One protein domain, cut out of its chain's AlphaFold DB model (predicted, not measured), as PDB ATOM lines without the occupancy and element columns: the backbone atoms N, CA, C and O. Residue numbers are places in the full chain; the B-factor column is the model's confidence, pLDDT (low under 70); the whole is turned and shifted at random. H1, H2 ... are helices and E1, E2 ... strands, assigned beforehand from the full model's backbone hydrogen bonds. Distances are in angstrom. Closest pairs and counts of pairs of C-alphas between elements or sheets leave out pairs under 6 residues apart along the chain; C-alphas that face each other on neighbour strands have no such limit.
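AT A GLANCE: This is residues 142 to 273 of the 278 residues of the protein "RNase H type-1 domain-containing protein" of Amphibalanus amphitrite (UniProt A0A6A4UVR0). A twisted sheet of four strands makes a wall, with the long helix H2 packed on one face and helix H1 away from the sheet near the beginning of the printed part. The short helix H3 meets part of H2, and a long loop, residues 242 to 273, passes H2 and comes back beside E4. You will find 132 residues printed, with three named helices and four named strands in the order H1 E1 E2 E3 H2 E4 H3. The sheet runs E3, E2, E1, E4 and is mixed; the class is mixed, helices and strands. The whole is compact, with a radius of gyration of the C-alphas of 14.9 A and spans of 40 by 40 by 30 A.

HOW THE PARTS SIT: Start at H1, residues 142 to 154, which is not on the sheet. Next come E1, residues 160 to 169, E2, residues 173 to 182, and E3, residues 188 to 198, a meander, each strand the antiparallel neighbour of the one before. E1 and E2 are a hairpin; look for N 163 and O 180, 2.8 A apart. E2 and E3 are a hairpin too, with N 179 and O 191 at 2.9 A. H2, residues 201 to 218, is on the sheet, in two layers, the helix on one face; its closest C-alphas to E1 are those of Glu 205 and Gly 166, 4.1 A apart. E4, residues 227 to 231, is parallel to E1 at 22 degrees, with N 230 and O 162 at 2.8 A. E3, H2 and E4 form a split strand-helix-strand unit, two strands running the same way with E2 and E1 between them, and its crossover is right-handed. H3, residues 234 to 241, touches H2 at residues 202 to 206 alone, at a steep tilt of 51 degrees; the closest C-alphas are those of Met 206 and Thr 236, 6.9 A apart. In H1, H2 and H3 every O i to N i+4 pair is within hydrogen-bond range.

IN THESE COORDINATES: Find C-alpha 142 at (-19.220, -62.447, 50.135); from there H1 runs 18.4 A. E1 begins at C-alpha 160, (-9.161, -38.206, 56.369), and spans 30.4 A; E2 spans 29.4 A and E3 29.8 A. H2 covers 25.8 A. H3 ends at C-alpha 241, (-0.907, -45.450, 38.811).

THE WHOLE: The C-alphas of Gly 170 and Gly 262, 44.6 A apart, are the two farthest apart. The printed part has no cut. No link between named elements is long; H2 to E4 is short, and the others are tight. Read residues 233 to 273 with care, for their pLDDT is under 70; the mean of the printed part is 72.7.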
ATOM      1  N   GLY A 142     -19.708 -62.361  48.757       86.50
ATOM      2  CA  GLY A 142     -19.220 -62.447  50.135       86.50
ATOM      3  C   GLY A 142     -17.692 -62.566  50.251       86.50
ATOM      4  O   GLY A 142     -17.107 -62.045  51.199       86.50
ATOM      5  N   GLU A 143     -17.019 -63.243  49.313       85.38
ATOM      6  CA  GLU A 143     -15.546 -63.280  49.264       85.38
ATOM      7  C   GLU A 143     -14.966 -61.896  48.962       85.38
ATOM      8  O   GLU A 143     -14.010 -61.473  49.616       85.38
ATOM      9  N   LYS A 144     -15.581 -61.184  48.017       83.81
ATOM     10  CA  LYS A 144     -15.198 -59.832  47.624       83.81
ATOM     11  C   LYS A 144     -15.381 -58.822  48.758       83.81
ATOM     12  O   LYS A 144     -14.442 -58.091  49.064       83.81
ATOM     13  N   ILE A 145     -16.532 -58.843  49.439       85.00
ATOM     14  CA  ILE A 145     -16.805 -57.996  50.611       85.00
ATOM     15  C   ILE A 145     -15.761 -58.257  51.698       85.00
ATOM     16  O   ILE A 145     -15.137 -57.322  52.183       85.00
ATOM     17  N   ARG A 146     -15.480 -59.527  52.031       87.00
ATOM     18  CA  ARG A 146     -14.462 -59.858  53.046       87.00
ATOM     19  C   ARG A 146     -13.066 -59.358  52.681       87.00
ATOM     20  O   ARG A 146     -12.329 -58.938  53.574       87.00
ATOM     21  N   ALA A 147     -12.676 -59.441  51.410       87.06
ATOM     22  CA  ALA A 147     -11.397 -58.905  50.948       87.06
ATOM     23  C   ALA A 147     -11.359 -57.375  51.094       87.06
ATOM     24  O   ALA A 147     -10.427 -56.858  51.707       87.06
ATOM     25  N   ALA A 148     -12.408 -56.679  50.645       84.31
ATOM     26  CA  ALA A 148     -12.543 -55.228  50.771       84.31
ATOM     27  C   ALA A 148     -12.517 -54.754  52.224       84.31
ATOM     28  O   ALA A 148     -11.709 -53.896  52.568       84.31
ATOM     29  N   THR A 149     -13.313 -55.361  53.105       86.75
ATOM     30  CA  THR A 149     -13.325 -55.023  54.532       86.75
ATOM     31  C   THR A 149     -11.952 -55.226  55.167       86.75
ATOM     32  O   THR A 149     -11.488 -54.370  55.915       86.75
ATOM     33  N   ARG A 150     -11.262 -56.331  54.848       88.75
ATOM     34  CA  ARG A 150      -9.911 -56.584  55.367       88.75
ATOM     35  C   ARG A 150      -8.908 -55.551  54.856       88.75
ATOM     36  O   ARG A 150      -8.052 -55.123  55.622       88.75
ATOM     37  N   HIS A 151      -9.007 -55.170  53.586       87.19
ATOM     38  CA  HIS A 151      -8.144 -54.155  52.996       87.19
ATOM     39  C   HIS A 151      -8.355 -52.790  53.658       87.19
ATOM     40  O   HIS A 151      -7.392 -52.189  54.119       87.19
ATOM     41  N   LEU A 152      -9.609 -52.346  53.794       87.94
ATOM     42  CA  LEU A 152      -9.954 -51.085  54.458       87.94
ATOM     43  C   LEU A 152      -9.497 -51.060  55.924       87.94
ATOM     44  O   LEU A 152      -8.973 -50.050  56.384       87.94
ATOM     45  N   ALA A 153      -9.614 -52.181  56.640       88.12
ATOM     46  CA  ALA A 153      -9.134 -52.305  58.019       88.12
ATOM     47  C   ALA A 153      -7.598 -52.250  58.150       88.12
ATOM     48  O   ALA A 153      -7.086 -51.947  59.225       88.12
ATOM     49  N   ALA A 154      -6.853 -52.555  57.080       88.50
ATOM     50  CA  ALA A 154      -5.391 -52.485  57.069       88.50
ATOM     51  C   ALA A 154      -4.856 -51.073  56.771       88.50
ATOM     52  O   ALA A 154      -3.670 -50.812  56.980       88.50
ATOM     53  N   LEU A 155      -5.705 -50.168  56.277       88.31
ATOM     54  CA  LEU A 155      -5.346 -48.774  56.027       88.31
ATOM     55  C   LEU A 155      -5.266 -47.982  57.344       88.31
ATOM     56  O   LEU A 155      -5.798 -48.427  58.367       88.31
ATOM     57  N   PRO A 156      -4.599 -46.811  57.357       87.69
ATOM     58  CA  PRO A 156      -4.548 -45.969  58.546       87.69
ATOM     59  C   PRO A 156      -5.958 -45.620  59.034       87.69
ATOM     60  O   PRO A 156      -6.736 -45.006  58.314       87.69
ATOM     61  N   GLN A 157      -6.284 -46.019  60.266       86.75
ATOM     62  CA  GLN A 157      -7.621 -45.801  60.832       86.75
ATOM     63  C   GLN A 157      -7.826 -44.354  61.295       86.75
ATOM     64  O   GLN A 157      -8.939 -43.843  61.265       86.75
ATOM     65  N   ARG A 158      -6.739 -43.670  61.676       89.69
ATOM     66  CA  ARG A 158      -6.725 -42.216  61.859       89.69
ATOM     67  C   ARG A 158      -6.298 -41.582  60.538       89.69
ATOM     68  O   ARG A 158      -5.100 -41.462  60.280       89.69
ATOM     69  N   ALA A 159      -7.283 -41.262  59.707       90.25
ATOM     70  CA  ALA A 159      -7.122 -40.702  58.372       90.25
ATOM     71  C   ALA A 159      -8.298 -39.787  58.025       90.25
ATOM     72  O   ALA A 159      -9.396 -39.979  58.543       90.25
ATOM     73  N   THR A 160      -8.071 -38.846  57.113       92.56
ATOM     74  CA  THR A 160      -9.161 -38.206  56.369       92.56
ATOM     75  C   THR A 160      -9.520 -39.116  55.199       92.56
ATOM     76  O   THR A 160      -8.646 -39.474  54.405       92.56
ATOM     77  N   TRP A 161     -10.785 -39.509  55.084       93.69
ATOM     78  CA  TRP A 161     -11.260 -40.387  54.019       93.69
ATOM     79  C   TRP A 161     -11.995 -39.583  52.958       93.69
ATOM     80  O   TRP A 161     -12.857 -38.776  53.276       93.69
ATOM     81  N   LEU A 162     -11.682 -39.834  51.694       93.69
ATOM     82  CA  LEU A 162     -12.380 -39.270  50.548       93.69
ATOM     83  C   LEU A 162     -12.924 -40.417  49.701       93.69
ATOM     84  O   LEU A 162     -12.159 -41.184  49.123       93.69
ATOM     85  N   TRP A 163     -14.239 -40.522  49.604       94.31
ATOM     86  CA  TRP A 163     -14.928 -41.477  48.741       94.31
ATOM     87  C   TRP A 163     -15.445 -40.738  47.520       94.31
ATOM     88  O   TRP A 163     -16.012 -39.662  47.662       94.31
ATOM     89  N   THR A 164     -15.242 -41.280  46.323       93.50
ATOM     90  CA  THR A 164     -15.638 -40.614  45.074       93.50
ATOM     91  C   THR A 164     -16.407 -41.568  44.179       93.50
ATOM     92  O   THR A 164     -15.971 -42.709  44.023       93.50
ATOM     93  N   ASP A 165     -17.468 -41.071  43.550       91.56
ATOM     94  CA  ASP A 165     -18.282 -41.811  42.582       91.56
ATOM     95  C   ASP A 165     -18.826 -40.859  41.498       91.56
ATOM     96  O   ASP A 165     -19.200 -39.707  41.762       91.56
ATOM     97  N   GLY A 166     -18.835 -41.323  40.251       89.62
ATOM     98  CA  GLY A 166     -19.318 -40.604  39.085       89.62
ATOM     99  C   GLY A 166     -20.404 -41.374  38.338       89.62
ATOM    100  O   GLY A 166     -20.174 -42.440  37.775       89.62
ATOM    101  N   SER A 167     -21.574 -40.757  38.182       88.12
ATOM    102  CA  SER A 167     -22.702 -41.352  37.460       88.12
ATOM    103  C   SER A 167     -23.015 -40.615  36.159       88.12
ATOM    104  O   SER A 167     -22.773 -39.417  36.009       88.12
ATOM    105  N   VAL A 168     -23.552 -41.350  35.184       89.19
ATOM    106  CA  VAL A 168     -24.015 -40.810  33.898       89.19
ATOM    107  C   VAL A 168     -25.274 -41.527  33.437       89.19
ATOM    108  O   VAL A 168     -25.357 -42.756  33.467       89.19
ATOM    109  N   GLU A 169     -26.240 -40.769  32.932       86.50
ATOM    110  CA  GLU A 169     -27.455 -41.322  32.350       86.50
ATOM    111  C   GLU A 169     -27.183 -41.866  30.938       86.50
ATOM    112  O   GLU A 169     -26.569 -41.216  30.081       86.50
ATOM    113  N   GLY A 170     -27.602 -43.110  30.683       76.06
ATOM    114  CA  GLY A 170     -27.434 -43.762  29.378       76.06
ATOM    115  C   GLY A 170     -25.979 -43.850  28.893       76.06
ATOM    116  O   GLY A 170     -25.741 -44.030  27.699       76.06
ATOM    117  N   GLY A 171     -25.006 -43.678  29.797       74.81
ATOM    118  CA  GLY A 171     -23.568 -43.722  29.525       74.81
ATOM    119  C   GLY A 171     -22.955 -42.461  28.903       74.81
ATOM    120  O   GLY A 171     -21.732 -42.407  28.765       74.81
ATOM    121  N   VAL A 172     -23.761 -41.471  28.496       76.62
ATOM    122  CA  VAL A 172     -23.274 -40.303  27.729       76.62
ATOM    123  C   VAL A 172     -23.985 -38.979  28.036       76.62
ATOM    124  O   VAL A 172     -23.597 -37.946  27.476       76.62
ATOM    125  N   LYS A 173     -25.033 -38.986  28.867       82.25
ATOM    126  CA  LYS A 173     -25.837 -37.800  29.173       82.25
ATOM    127  C   LYS A 173     -25.892 -37.518  30.665       82.25
ATOM    128  O   LYS A 173     -25.684 -38.422  31.464       82.25
ATOM    129  N   ASP A 174     -26.139 -36.249  30.982       85.12
ATOM    130  CA  ASP A 174     -26.529 -35.763  32.309       85.12
ATOM    131  C   ASP A 174     -25.711 -36.403  33.436       85.12
ATOM    132  O   ASP A 174     -26.198 -37.163  34.268       85.12
ATOM    133  N   GLY A 175     -24.403 -36.136  33.396       87.25
ATOM    134  CA  GLY A 175     -23.468 -36.692  34.359       87.25
ATOM    135  C   GLY A 175     -23.540 -35.985  35.706       87.25
ATOM    136  O   GLY A 175     -23.574 -34.753  35.771       87.25
ATOM    137  N   GLY A 176     -23.472 -36.766  36.778       89.88
ATOM    138  CA  GLY A 176     -23.318 -36.302  38.150       89.88
ATOM    139  C   GLY A 176     -21.994 -36.778  38.732       89.88
ATOM    140  O   GLY A 176     -21.539 -37.879  38.439       89.88
ATOM    141  N   SER A 177     -21.374 -35.947  39.560       91.62
ATOM    142  CA  SER A 177     -20.213 -36.340  40.356       91.62
ATOM    143  C   SER A 177     -20.515 -36.143  41.834       91.62
ATOM    144  O   SER A 177     -21.120 -35.131  42.205       91.62
ATOM    145  N   GLY A 178     -20.130 -37.123  42.645       93.69
ATOM    146  CA  GLY A 178     -20.326 -37.132  44.085       93.69
ATOM    147  C   GLY A 178     -19.036 -37.487  44.807       93.69
ATOM    148  O   GLY A 178     -18.286 -38.359  44.367       93.69
ATOM    149  N   ALA A 179     -18.777 -36.814  45.918       95.06
ATOM    150  CA  ALA A 179     -17.718 -37.203  46.828       95.06
ATOM    151  C   ALA A 179     -18.166 -37.043  48.279       95.06
ATOM    152  O   ALA A 179     -18.949 -36.152  48.583       95.06
ATOM    153  N   VAL A 180     -17.655 -37.898  49.156       96.56
ATOM    154  CA  VAL A 180     -17.888 -37.835  50.601       96.56
ATOM    155  C   VAL A 180     -16.541 -37.712  51.287       96.56
ATOM    156  O   VAL A 180     -15.668 -38.564  51.093       96.56
ATOM    157  N   VAL A 181     -16.365 -36.648  52.063       95.31
ATOM    158  CA  VAL A 181     -15.184 -36.432  52.901       95.31
ATOM    159  C   VAL A 181     -15.548 -36.775  54.336       95.31
ATOM    160  O   VAL A 181     -16.523 -36.254  54.857       95.31
ATOM    161  N   ILE A 182     -14.758 -37.633  54.975       94.94
ATOM    162  CA  ILE A 182     -14.862 -37.942  56.400       94.94
ATOM    163  C   ILE A 182     -13.564 -37.478  57.057       94.94
ATOM    164  O   ILE A 182     -12.486 -38.006  56.765       94.94
ATOM    165  N   TRP A 183     -13.659 -36.468  57.911       93.88
ATOM    166  CA  TRP A 183     -12.531 -35.884  58.632       93.88
ATOM    167  C   TRP A 183     -12.070 -36.778  59.792       93.88
ATOM    168  O   TRP A 183     -12.741 -37.739  60.171       93.88
ATOM    169  N   SER A 184     -10.901 -36.489  60.373       90.19
ATOM    170  CA  SER A 184     -10.335 -37.332  61.437       90.19
ATOM    171  C   SER A 184     -11.107 -37.289  62.763       90.19
ATOM    172  O   SER A 184     -10.928 -38.176  63.602       90.19
ATOM    173  N   ASP A 185     -11.955 -36.277  62.950       89.75
ATOM    174  CA  ASP A 185     -12.896 -36.130  64.064       89.75
ATOM    175  C   ASP A 185     -14.234 -36.856  63.827       89.75
ATOM    176  O   ASP A 185     -15.033 -36.975  64.755       89.75
ATOM    177  N   GLY A 186     -14.437 -37.406  62.626       89.88
ATOM    178  CA  GLY A 186     -15.646 -38.120  62.226       89.88
ATOM    179  C   GLY A 186     -16.714 -37.245  61.571       89.88
ATOM    180  O   GLY A 186     -17.761 -37.784  61.218       89.88
ATOM    181  N   GLU A 187     -16.474 -35.943  61.388       93.38
ATOM    182  CA  GLU A 187     -17.385 -35.079  60.632       93.38
ATOM    183  C   GLU A 187     -17.423 -35.491  59.153       93.38
ATOM    184  O   GLU A 187     -16.385 -35.777  58.547       93.38
ATOM    185  N   GLU A 188     -18.623 -35.505  58.573       95.25
ATOM    186  CA  GLU A 188     -18.881 -35.957  57.205       95.25
ATOM    187  C   GLU A 188     -19.416 -34.810  56.340       95.25
ATOM    188  O   GLU A 188     -20.328 -34.082  56.737       95.25
ATOM    189  N   GLU A 189     -18.859 -34.663  55.138       95.50
ATOM    190  CA  GLU A 189     -19.258 -33.644  54.171       95.50
ATOM    191  C   GLU A 189     -19.540 -34.260  52.793       95.50
ATOM    192  O   GLU A 189     -18.676 -34.886  52.172       95.50
ATOM    193  N   ASP A 190     -20.759 -34.032  52.295       96.19
ATOM    194  CA  ASP A 190     -21.204 -34.420  50.959       96.19
ATOM    195  C   ASP A 190     -20.903 -33.329  49.923       96.19
ATOM    196  O   ASP A 190     -21.397 -32.199  50.001       96.19
ATOM    197  N   LEU A 191     -20.190 -33.699  48.865       94.69
ATOM    198  CA  LEU A 191     -19.886 -32.849  47.721       94.69
ATOM    199  C   LEU A 191     -20.635 -33.358  46.494       94.69
ATOM    200  O   LEU A 191     -20.553 -34.533  46.135       94.69
ATOM    201  N   LYS A 192     -21.361 -32.465  45.819       94.38
ATOM    202  CA  LYS A 192     -22.111 -32.787  44.600       94.38
ATOM    203  C   LYS A 192     -21.861 -31.727  43.548       94.38
ATOM    204  O   LYS A 192     -22.202 -30.563  43.746       94.38
ATOM    205  N   THR A 193     -21.341 -32.158  42.404       89.44
ATOM    206  CA  THR A 193     -21.015 -31.261  41.295       89.44
ATOM    207  C   THR A 193     -21.621 -31.796  39.997       89.44
ATOM    208  O   THR A 193     -21.475 -32.985  39.687       89.44
ATOM    209  N   PRO A 194     -22.314 -30.960  39.202       89.69
ATOM    210  CA  PRO A 194     -22.814 -31.381  37.902       89.69
ATOM    211  C   PRO A 194     -21.643 -31.664  36.952       89.69
ATOM    212  O   PRO A 194     -20.837 -30.785  36.650       89.69
ATOM    213  N   ALA A 195     -21.588 -32.880  36.408       84.69
ATOM    214  CA  ALA A 195     -20.633 -33.268  35.373       84.69
ATOM    215  C   ALA A 195     -21.140 -32.936  33.953       84.69
ATOM    216  O   ALA A 195     -20.545 -33.323  32.950       84.69
ATOM    217  N   GLY A 196     -22.215 -32.159  33.848       83.62
ATOM    218  CA  GLY A 196     -22.693 -31.592  32.596       83.62
ATOM    219  C   GLY A 196     -23.482 -32.565  31.719       83.62
ATOM    220  O   GLY A 196     -23.506 -33.780  31.913       83.62
ATOM    221  N   ARG A 197     -24.143 -31.985  30.715       83.75
ATOM    222  CA  ARG A 197     -25.127 -32.667  29.863       83.75
ATOM    223  C   ARG A 197     -24.534 -33.726  28.937       83.75
ATOM    224  O   ARG A 197     -25.218 -34.676  28.579       83.75
ATOM    225  N   HIS A 198     -23.280 -33.560  28.523       83.12
ATOM    226  CA  HIS A 198     -22.557 -34.525  27.697       83.12
ATOM    227  C   HIS A 198     -21.329 -34.999  28.463       83.12
ATOM    228  O   HIS A 198     -20.283 -34.351  28.439       83.12
ATOM    229  N   CYS A 199     -21.476 -36.118  29.165       79.81
ATOM    230  CA  CYS A 199     -20.484 -36.622  30.102       79.81
ATOM    231  C   CYS A 199     -20.274 -38.119  29.884       79.81
ATOM    232  O   CYS A 199     -21.235 -38.857  29.689       79.81
ATOM    233  N   SER A 200     -19.024 -38.573  29.907       82.62
ATOM    234  CA  SER A 200     -18.722 -40.001  30.025       82.62
ATOM    235  C   SER A 200     -18.629 -40.386  31.498       82.62
ATOM    236  O   SER A 200     -18.273 -39.551  32.326       82.62
ATOM    237  N   SER A 201     -18.864 -41.658  31.823       84.75
ATOM    238  CA  SER A 201     -18.668 -42.171  33.190       84.75
ATOM    239  C   SER A 201     -17.281 -41.816  33.730       84.75
ATOM    240  O   SER A 201     -17.153 -41.239  34.799       84.75
ATOM    241  N   TYR A 202     -16.238 -42.013  32.920       83.12
ATOM    242  CA  TYR A 202     -14.875 -41.618  33.279       83.12
ATOM    243  C   TYR A 202     -14.727 -40.124  33.613       83.12
ATOM    244  O   TYR A 202     -13.959 -39.757  34.497       83.12
ATOM    245  N   ARG A 203     -15.429 -39.237  32.903       83.88
ATOM    246  CA  ARG A 203     -15.376 -37.800  33.187       83.88
ATOM    247  C   ARG A 203     -16.064 -37.480  34.516       83.88
ATOM    248  O   ARG A 203     -15.524 -36.685  35.277       83.88
ATOM    249  N   ALA A 204     -17.215 -38.093  34.788       88.31
ATOM    250  CA  ALA A 204     -17.925 -37.935  36.054       88.31
ATOM    251  C   ALA A 204     -17.052 -38.368  37.246       88.31
ATOM    252  O   ALA A 204     -16.899 -37.606  38.196       88.31
ATOM    253  N   GLU A 205     -16.387 -39.518  37.129       87.12
ATOM    254  CA  GLU A 205     -15.414 -40.037  38.103       87.12
ATOM    255  C   GLU A 205     -14.250 -39.073  38.351       87.12
ATOM    256  O   GLU A 205     -13.884 -38.754  39.483       87.12
ATOM    257  N   MET A 206     -13.655 -38.567  37.268       86.25
ATOM    258  CA  MET A 206     -12.547 -37.621  37.363       86.25
ATOM    259  C   MET A 206     -12.965 -36.310  38.024       86.25
ATOM    260  O   MET A 206     -12.175 -35.750  38.780       86.25
ATOM    261  N   LEU A 207     -14.185 -35.839  37.756       87.88
ATOM    262  CA  LEU A 207     -14.727 -34.632  38.368       87.88
ATOM    263  C   LEU A 207     -15.031 -34.832  39.856       87.88
ATOM    264  O   LEU A 207     -14.723 -33.942  40.639       87.88
ATOM    265  N   ALA A 208     -15.556 -35.996  40.251       91.19
ATOM    266  CA  ALA A 208     -15.779 -36.341  41.657       91.19
ATOM    267  C   ALA A 208     -14.471 -36.258  42.450       91.19
ATOM    268  O   ALA A 208     -14.383 -35.603  43.488       91.19
ATOM    269  N   LEU A 209     -13.415 -36.853  41.898       90.06
ATOM    270  CA  LEU A 209     -12.101 -36.833  42.519       90.06
ATOM    271  C   LEU A 209     -11.445 -35.448  42.503       90.06
ATOM    272  O   LEU A 209     -10.843 -35.061  43.499       90.06
ATOM    273  N   ALA A 210     -11.565 -34.688  41.413       88.00
ATOM    274  CA  ALA A 210     -11.076 -33.309  41.372       88.00
ATOM    275  C   ALA A 210     -11.766 -32.440  42.430       88.00
ATOM    276  O   ALA A 210     -11.085 -31.794  43.218       88.00
ATOM    277  N   SER A 211     -13.097 -32.508  42.502       91.25
ATOM    278  CA  SER A 211     -13.905 -31.743  43.453       91.25
ATOM    279  C   SER A 211     -13.564 -32.094  44.902       91.25
ATOM    280  O   SER A 211     -13.457 -31.195  45.732       91.25
ATOM    281  N   GLY A 212     -13.350 -33.378  45.208       91.69
ATOM    282  CA  GLY A 212     -12.912 -33.807  46.536       91.69
ATOM    283  C   GLY A 212     -11.519 -33.292  46.900       91.69
ATOM    284  O   GLY A 212     -11.303 -32.809  48.006       91.69
ATOM    285  N   LEU A 213     -10.567 -33.341  45.965       89.94
ATOM    286  CA  LEU A 213      -9.206 -32.848  46.198       89.94
ATOM    287  C   LEU A 213      -9.146 -31.328  46.354       89.94
ATOM    288  O   LEU A 213      -8.441 -30.845  47.233       89.94
ATOM    289  N   GLU A 214      -9.876 -30.586  45.521       90.75
ATOM    290  CA  GLU A 214     -10.009 -29.130  45.645       90.75
ATOM    291  C   GLU A 214     -10.593 -28.763  47.012       90.75
ATOM    292  O   GLU A 214     -10.018 -27.941  47.721       90.75
ATOM    293  N   HIS A 215     -11.643 -29.463  47.449       92.19
ATOM    294  CA  HIS A 215     -12.233 -29.242  48.766       92.19
ATOM    295  C   HIS A 215     -11.240 -29.483  49.919       92.19
ATOM    296  O   HIS A 215     -11.191 -28.683  50.854       92.19
ATOM    297  N   LEU A 216     -10.416 -30.535  49.847       90.62
ATOM    298  CA  LEU A 216      -9.367 -30.805  50.842       90.62
ATOM    299  C   LEU A 216      -8.260 -29.734  50.843       90.62
ATOM    300  O   LEU A 216      -7.701 -29.425  51.895       90.62
ATOM    301  N   LEU A 217      -7.929 -29.169  49.677       88.56
ATOM    302  CA  LEU A 217      -6.946 -28.085  49.561       88.56
ATOM    303  C   LEU A 217      -7.476 -26.772  50.150       88.56
ATOM    304  O   LEU A 217      -6.738 -26.078  50.853       88.56
ATOM    305  N   ASP A 218      -8.745 -26.462  49.893       90.44
ATOM    306  CA  ASP A 218      -9.412 -25.254  50.385       90.44
ATOM    307  C   ASP A 218      -9.726 -25.330  51.887       90.44
ATOM    308  O   ASP A 218      -9.763 -24.304  52.570       90.44
ATOM    309  N   ASN A 219      -9.874 -26.545  52.427       87.69
ATOM    310  CA  ASN A 219     -10.134 -26.811  53.840       87.69
ATOM    311  C   ASN A 219      -8.988 -27.618  54.457       87.69
ATOM    312  O   ASN A 219      -9.149 -28.802  54.754       87.69
ATOM    313  N   PRO A 220      -7.816 -27.000  54.684       81.38
ATOM    314  CA  PRO A 220      -6.623 -27.721  55.092       81.38
ATOM    315  C   PRO A 220      -6.651 -28.037  56.596       81.38
ATOM    316  O   PRO A 220      -5.897 -27.451  57.383       81.38
ATOM    317  N   ARG A 221      -7.537 -28.960  56.974       80.06
ATOM    318  CA  ARG A 221      -7.591 -29.665  58.259       80.06
ATOM    319  C   ARG A 221      -6.627 -30.853  58.222       80.06
ATOM    320  O   ARG A 221      -6.108 -31.192  57.163       80.06
ATOM    321  N   ASP A 222      -6.352 -31.457  59.376       79.12
ATOM    322  CA  ASP A 222      -5.694 -32.772  59.452       79.12
ATOM    323  C   ASP A 222      -4.360 -32.904  58.683       79.12
ATOM    324  O   ASP A 222      -3.990 -33.987  58.247       79.12
ATOM    325  N   ARG A 223      -3.593 -31.810  58.547       73.44
ATOM    326  CA  ARG A 223      -2.368 -31.751  57.713       73.44
ATOM    327  C   ARG A 223      -1.286 -32.772  58.082       73.44
ATOM    328  O   ARG A 223      -0.445 -33.092  57.246       73.44
ATOM    329  N   ASP A 224      -1.301 -33.249  59.322       82.50
ATOM    330  CA  ASP A 224      -0.338 -34.216  59.860       82.50
ATOM    331  C   ASP A 224      -0.857 -35.664  59.814       82.50
ATOM    332  O   ASP A 224      -0.237 -36.578  60.365       82.50
ATOM    333  N   ILE A 225      -2.019 -35.884  59.198       85.31
ATOM    334  CA  ILE A 225      -2.725 -37.160  59.153       85.31
ATOM    335  C   ILE A 225      -2.804 -37.624  57.689       85.31
ATOM    336  O   ILE A 225      -2.971 -36.804  56.785       85.31
ATOM    337  N   PRO A 226      -2.669 -38.932  57.406       88.62
ATOM    338  CA  PRO A 226      -2.816 -39.439  56.047       88.62
ATOM    339  C   PRO A 226      -4.218 -39.185  55.480       88.62
ATOM    340  O   PRO A 226      -5.225 -39.351  56.167       88.62
ATOM    341  N   ILE A 227      -4.268 -38.877  54.184       89.88
ATOM    342  CA  ILE A 227      -5.503 -38.822  53.396       89.88
ATOM    343  C   ILE A 227      -5.629 -40.126  52.611       89.88
ATOM    344  O   ILE A 227      -4.721 -40.471  51.849       89.88
ATOM    345  N   VAL A 228      -6.753 -40.821  52.766       90.38
ATOM    346  CA  VAL A 228      -7.097 -42.050  52.043       90.38
ATOM    347  C   VAL A 228      -8.207 -41.741  51.046       90.38
ATOM    348  O   VAL A 228      -9.215 -41.150  51.410       90.38
ATOM    349  N   ILE A 229      -8.031 -42.138  49.784       90.62
ATOM    350  CA  ILE A 229      -8.982 -41.823  48.710       90.62
ATOM    351  C   ILE A 229      -9.486 -43.107  48.059       90.62
ATOM    352  O   ILE A 229      -8.731 -43.769  47.351       90.62
ATOM    353  N   CYS A 230     -10.766 -43.411  48.224       88.62
ATOM    354  CA  CYS A 230     -11.427 -44.585  47.674       88.62
ATOM    355  C   CYS A 230     -12.198 -44.231  46.392       88.62
ATOM    356  O   CYS A 230     -13.029 -43.325  46.385       88.62
ATOM    357  N   THR A 231     -11.948 -44.978  45.314       83.94
ATOM    358  CA  THR A 231     -12.632 -44.835  44.019       83.94
ATOM    359  C   THR A 231     -12.868 -46.212  43.421       83.94
ATOM    360  O   THR A 231     -11.979 -47.064  43.428       83.94
ATOM    361  N   ASP A 232     -14.064 -46.450  42.898       75.31
ATOM    362  CA  ASP A 232     -14.446 -47.735  42.329       75.31
ATOM    363  C   ASP A 232     -14.061 -47.886  40.850       75.31
ATOM    364  O   ASP A 232     -14.085 -49.003  40.324       75.31
ATOM    365  N   SER A 233     -13.622 -46.801  40.204       62.88
ATOM    366  CA  SER A 233     -13.338 -46.768  38.780       62.88
ATOM    367  C   SER A 233     -11.902 -47.237  38.459       62.88
ATOM    368  O   SER A 233     -10.912 -46.512  38.640       62.88
ATOM    369  N   PRO A 234     -11.727 -48.446  37.877       57.94
ATOM    370  CA  PRO A 234     -10.400 -48.998  37.602       57.94
ATOM    371  C   PRO A 234      -9.638 -48.192  36.544       57.94
ATOM    372  O   PRO A 234      -8.410 -48.225  36.516       57.94
ATOM    373  N   GLY A 235     -10.338 -47.452  35.676       49.03
ATOM    374  CA  GLY A 235      -9.728 -46.541  34.705       49.03
ATOM    375  C   GLY A 235      -9.057 -45.332  35.362       49.03
ATOM    376  O   GLY A 235      -7.945 -44.977  34.978       49.03
ATOM    377  N   THR A 236      -9.690 -44.741  36.375       52.06
ATOM    378  CA  THR A 236      -9.184 -43.588  37.141       52.06
ATOM    379  C   THR A 236      -7.952 -43.971  37.948       52.06
ATOM    380  O   THR A 236      -6.912 -43.307  37.875       52.06
ATOM    381  N   ALA A 237      -8.042 -45.098  38.653       50.16
ATOM    382  CA  ALA A 237      -6.961 -45.620  39.470       50.16
ATOM    383  C   ALA A 237      -5.770 -46.083  38.608       50.16
ATOM    384  O   ALA A 237      -4.625 -45.703  38.861       50.16
ATOM    385  N   ARG A 238      -6.023 -46.830  37.520       50.25
ATOM    386  CA  ARG A 238      -4.972 -47.317  36.612       50.25
ATOM    387  C   ARG A 238      -4.293 -46.182  35.856       50.25
ATOM    388  O   ARG A 238      -3.071 -46.187  35.788       50.25
ATOM    389  N   ASN A 239      -5.043 -45.202  35.341       52.34
ATOM    390  CA  ASN A 239      -4.460 -44.052  34.644       52.34
ATOM    391  C   ASN A 239      -3.564 -43.213  35.570       52.34
ATOM    392  O   ASN A 239      -2.522 -42.735  35.127       52.34
ATOM    393  N   ARG A 240      -3.905 -43.074  36.860       52.50
ATOM    394  CA  ARG A 240      -3.031 -42.390  37.831       52.50
ATOM    395  C   ARG A 240      -1.822 -43.226  38.263       52.50
ATOM    396  O   ARG A 240      -0.729 -42.670  38.389       52.50
ATOM    397  N   ALA A 241      -1.988 -44.539  38.433       47.16
ATOM    398  CA  ALA A 241      -0.907 -45.450  38.811       47.16
ATOM    399  C   ALA A 241       0.162 -45.575  37.712       47.16
ATOM    400  O   ALA A 241       1.357 -45.502  37.987       47.16
ATOM    401  N   THR A 242      -0.250 -45.704  36.450       45.62
ATOM    402  CA  THR A 242       0.663 -45.812  35.298       45.62
ATOM    403  C   THR A 242       1.084 -44.451  34.735       45.62
ATOM    404  O   THR A 242       1.859 -44.390  33.779       45.62
ATOM    405  N   GLY A 243       0.512 -43.357  35.253       47.19
ATOM    406  CA  GLY A 243       0.550 -42.045  34.608       47.19
ATOM    407  C   GLY A 243      -0.050 -42.053  33.193       47.19
ATOM    408  O   GLY A 243       0.230 -41.149  32.407       47.19
ATOM    409  N   SER A 244      -0.809 -43.090  32.802       37.72
ATOM    410  CA  SER A 244      -1.296 -43.248  31.435       37.72
ATOM    411  C   SER A 244      -2.590 -42.492  31.188       37.72
ATOM    412  O   SER A 244      -3.632 -42.844  31.712       37.72
ATOM    413  N   THR A 245      -2.563 -41.515  30.294       42.69
ATOM    414  CA  THR A 245      -3.750 -40.843  29.760       42.69
ATOM    415  C   THR A 245      -4.291 -41.600  28.548       42.69
ATOM    416  O   THR A 245      -4.081 -41.216  27.401       42.69
ATOM    417  N   SER A 246      -4.976 -42.723  28.776       34.66
ATOM    418  CA  SER A 246      -5.795 -43.329  27.710       34.66
ATOM    419  C   SER A 246      -7.116 -42.571  27.497       34.66
ATOM    420  O   SER A 246      -7.738 -42.702  26.444       34.66
ATOM    421  N   ALA A 247      -7.500 -41.707  28.443       37.75
ATOM    422  CA  ALA A 247      -8.637 -40.803  28.341       37.75
ATOM    423  C   ALA A 247      -8.177 -39.335  28.305       37.75
ATOM    424  O   ALA A 247      -7.319 -38.909  29.074       37.75
ATOM    425  N   THR A 248      -8.740 -38.585  27.359       36.47
ATOM    426  CA  THR A 248      -8.351 -37.225  26.939       36.47
ATOM    427  C   THR A 248      -9.086 -36.122  27.721       36.47
ATOM    428  O   THR A 248      -9.207 -35.009  27.224       36.47
ATOM    429  N   SER A 249      -9.633 -36.429  28.901       37.16
ATOM    430  CA  SER A 249     -10.444 -35.506  29.707       37.16
ATOM    431  C   SER A 249      -9.614 -34.861  30.823       37.16
ATOM    432  O   SER A 249      -8.951 -35.549  31.600       37.16
ATOM    433  N   GLY A 250      -9.650 -33.532  30.875       33.66
ATOM    434  CA  GLY A 250      -8.787 -32.634  31.648       33.66
ATOM    435  C   GLY A 250      -9.166 -32.451  33.118       33.66
ATOM    436  O   GLY A 250      -8.741 -31.478  33.726       33.66
ATOM    437  N   GLY A 251      -9.937 -33.369  33.703       32.62
ATOM    438  CA  GLY A 251     -10.311 -33.332  35.124       32.62
ATOM    439  C   GLY A 251      -9.207 -33.780  36.095       32.62
ATOM    440  O   GLY A 251      -9.482 -33.986  37.267       32.62
ATOM    441  N   ALA A 252      -7.970 -34.005  35.641       34.97
ATOM    442  CA  ALA A 252      -6.856 -34.367  36.518       34.97
ATOM    443  C   ALA A 252      -5.932 -33.159  36.711       34.97
ATOM    444  O   ALA A 252      -4.968 -32.991  35.967       34.97
ATOM    445  N   ALA A 253      -6.199 -32.323  37.713       33.53
ATOM    446  CA  ALA A 253      -5.138 -31.480  38.250       33.53
ATOM    447  C   ALA A 253      -3.970 -32.382  38.698       33.53
ATOM    448  O   ALA A 253      -4.179 -33.475  39.239       33.53
ATOM    449  N   ASP A 254      -2.743 -31.960  38.407       37.66
ATOM    450  CA  ASP A 254      -1.521 -32.696  38.721       37.66
ATOM    451  C   ASP A 254      -1.271 -32.698  40.238       37.66
ATOM    452  O   ASP A 254      -0.598 -31.826  40.781       37.66
ATOM    453  N   ILE A 255      -1.825 -33.699  40.931       37.47
ATOM    454  CA  ILE A 255      -1.640 -33.926  42.379       37.47
ATOM    455  C   ILE A 255      -0.149 -34.070  42.733       37.47
ATOM    456  O   ILE A 255       0.252 -33.804  43.861       37.47
ATOM    457  N   ARG A 256       0.701 -34.489  41.782       35.38
ATOM    458  CA  ARG A 256       2.137 -34.673  42.038       35.38
ATOM    459  C   ARG A 256       2.910 -33.352  42.049       35.38
ATOM    460  O   ARG A 256       3.997 -33.325  42.616       35.38
ATOM    461  N   GLY A 257       2.371 -32.285  41.452       27.80
ATOM    462  CA  GLY A 257       3.001 -30.962  41.396       27.80
ATOM    463  C   GLY A 257       2.578 -29.998  42.512       27.80
ATOM    464  O   GLY A 257       3.237 -28.979  42.704       27.80
ATOM    465  N   SER A 258       1.506 -30.297  43.257       33.50
ATOM    466  CA  SER A 258       0.961 -29.411  44.300       33.50
ATOM    467  C   SER A 258       1.471 -29.697  45.717       33.50
ATOM    468  O   SER A 258       1.117 -28.980  46.651       33.50
ATOM    469  N   THR A 259       2.333 -30.701  45.911       32.75
ATOM    470  CA  THR A 259       2.956 -30.959  47.216       32.75
ATOM    471  C   THR A 259       4.118 -30.000  47.461       32.75
ATOM    472  O   THR A 259       5.232 -30.210  46.982       32.75
ATOM    473  N   THR A 260       3.864 -28.954  48.244       26.06
ATOM    474  CA  THR A 260       4.888 -28.122  48.888       26.06
ATOM    475  C   THR A 260       5.862 -29.023  49.667       26.06
ATOM    476  O   THR A 260       5.407 -29.941  50.359       26.06
ATOM    477  N   PRO A 261       7.190 -28.805  49.600       25.55
ATOM    478  CA  PRO A 261       8.145 -29.621  50.341       25.55
ATOM    479  C   PRO A 261       7.965 -29.365  51.845       25.55
ATOM    480  O   PRO A 261       8.369 -28.324  52.352       25.55
ATOM    481  N   GLY A 262       7.314 -30.296  52.549       27.52
ATOM    482  CA  GLY A 262       7.137 -30.226  54.005       27.52
ATOM    483  C   GLY A 262       5.891 -30.912  54.581       27.52
ATOM    484  O   GLY A 262       5.846 -31.103  55.790       27.52
ATOM    485  N   GLY A 263       4.905 -31.305  53.765       28.83
ATOM    486  CA  GLY A 263       3.701 -32.013  54.236       28.83
ATOM    487  C   GLY A 263       3.889 -33.533  54.314       28.83
ATOM    488  O   GLY A 263       4.346 -34.161  53.355       28.83
ATOM    489  N   ALA A 264       3.558 -34.127  55.460       30.42
ATOM    490  CA  ALA A 264       3.704 -35.553  55.727       30.42
ATOM    491  C   ALA A 264       2.761 -36.429  54.866       30.42
ATOM    492  O   ALA A 264       1.612 -36.086  54.616       30.42
ATOM    493  N   ALA A 265       3.307 -37.560  54.401       30.89
ATOM    494  CA  ALA A 265       2.686 -38.754  53.803       30.89
ATOM    495  C   ALA A 265       1.204 -38.696  53.342       30.89
ATOM    496  O   ALA A 265       0.287 -39.055  54.082       30.89
ATOM    497  N   THR A 266       0.968 -38.414  52.056       37.28
ATOM    498  CA  THR A 266      -0.360 -38.519  51.416       37.28
ATOM    499  C   THR A 266      -0.586 -39.912  50.804       37.28
ATOM    500  O   THR A 266      -0.365 -40.142  49.619       37.28
ATOM    501  N   THR A 267      -1.050 -40.889  51.584       35.81
ATOM    502  CA  THR A 267      -1.253 -42.264  51.076       35.81
ATOM    503  C   THR A 267      -2.580 -42.427  50.309       35.81
ATOM    504  O   THR A 267      -3.573 -42.906  50.847       35.81
ATOM    505  N   THR A 268      -2.597 -42.089  49.015       40.97
ATOM    506  CA  THR A 268      -3.765 -42.234  48.112       40.97
ATOM    507  C   THR A 268      -4.084 -43.690  47.712       40.97
ATOM    508  O   THR A 268      -3.875 -44.107  46.573       40.97
ATOM    509  N   THR A 269      -4.652 -44.486  48.617       38.44
ATOM    510  CA  THR A 269      -5.047 -45.874  48.300       38.44
ATOM    511  C   THR A 269      -6.370 -45.941  47.530       38.44
ATOM    512  O   THR A 269      -7.427 -45.996  48.143       38.44
ATOM    513  N   ALA A 270      -6.315 -46.031  46.199       39.16
ATOM    514  CA  ALA A 270      -7.487 -46.251  45.344       39.16
ATOM    515  C   ALA A 270      -8.047 -47.691  45.448       39.16
ATOM    516  O   ALA A 270      -7.801 -48.537  44.593       39.16
ATOM    517  N   ALA A 271      -8.825 -47.997  46.487       33.59
ATOM    518  CA  ALA A 271      -9.502 -49.290  46.591       33.59
ATOM    519  C   ALA A 271     -10.681 -49.375  45.600       33.59
ATOM    520  O   ALA A 271     -11.672 -48.670  45.770       33.59
ATOM    521  N   SER A 272     -10.605 -50.257  44.591       32.69
ATOM    522  CA  SER A 272     -11.714 -50.445  43.644       32.69
ATOM    523  C   SER A 272     -12.906 -51.123  44.331       32.69
ATOM    524  O   SER A 272     -12.873 -52.330  44.592       32.69
ATOM    525  N   ALA A 273     -13.981 -50.376  44.589       31.05
ATOM    526  CA  ALA A 273     -15.221 -50.902  45.164       31.05
ATOM    527  C   ALA A 273     -16.106 -51.685  44.169       31.05
ATOM    528  O   ALA A 273     -17.113 -52.257  44.578       31.05
TER     529      ALA A 273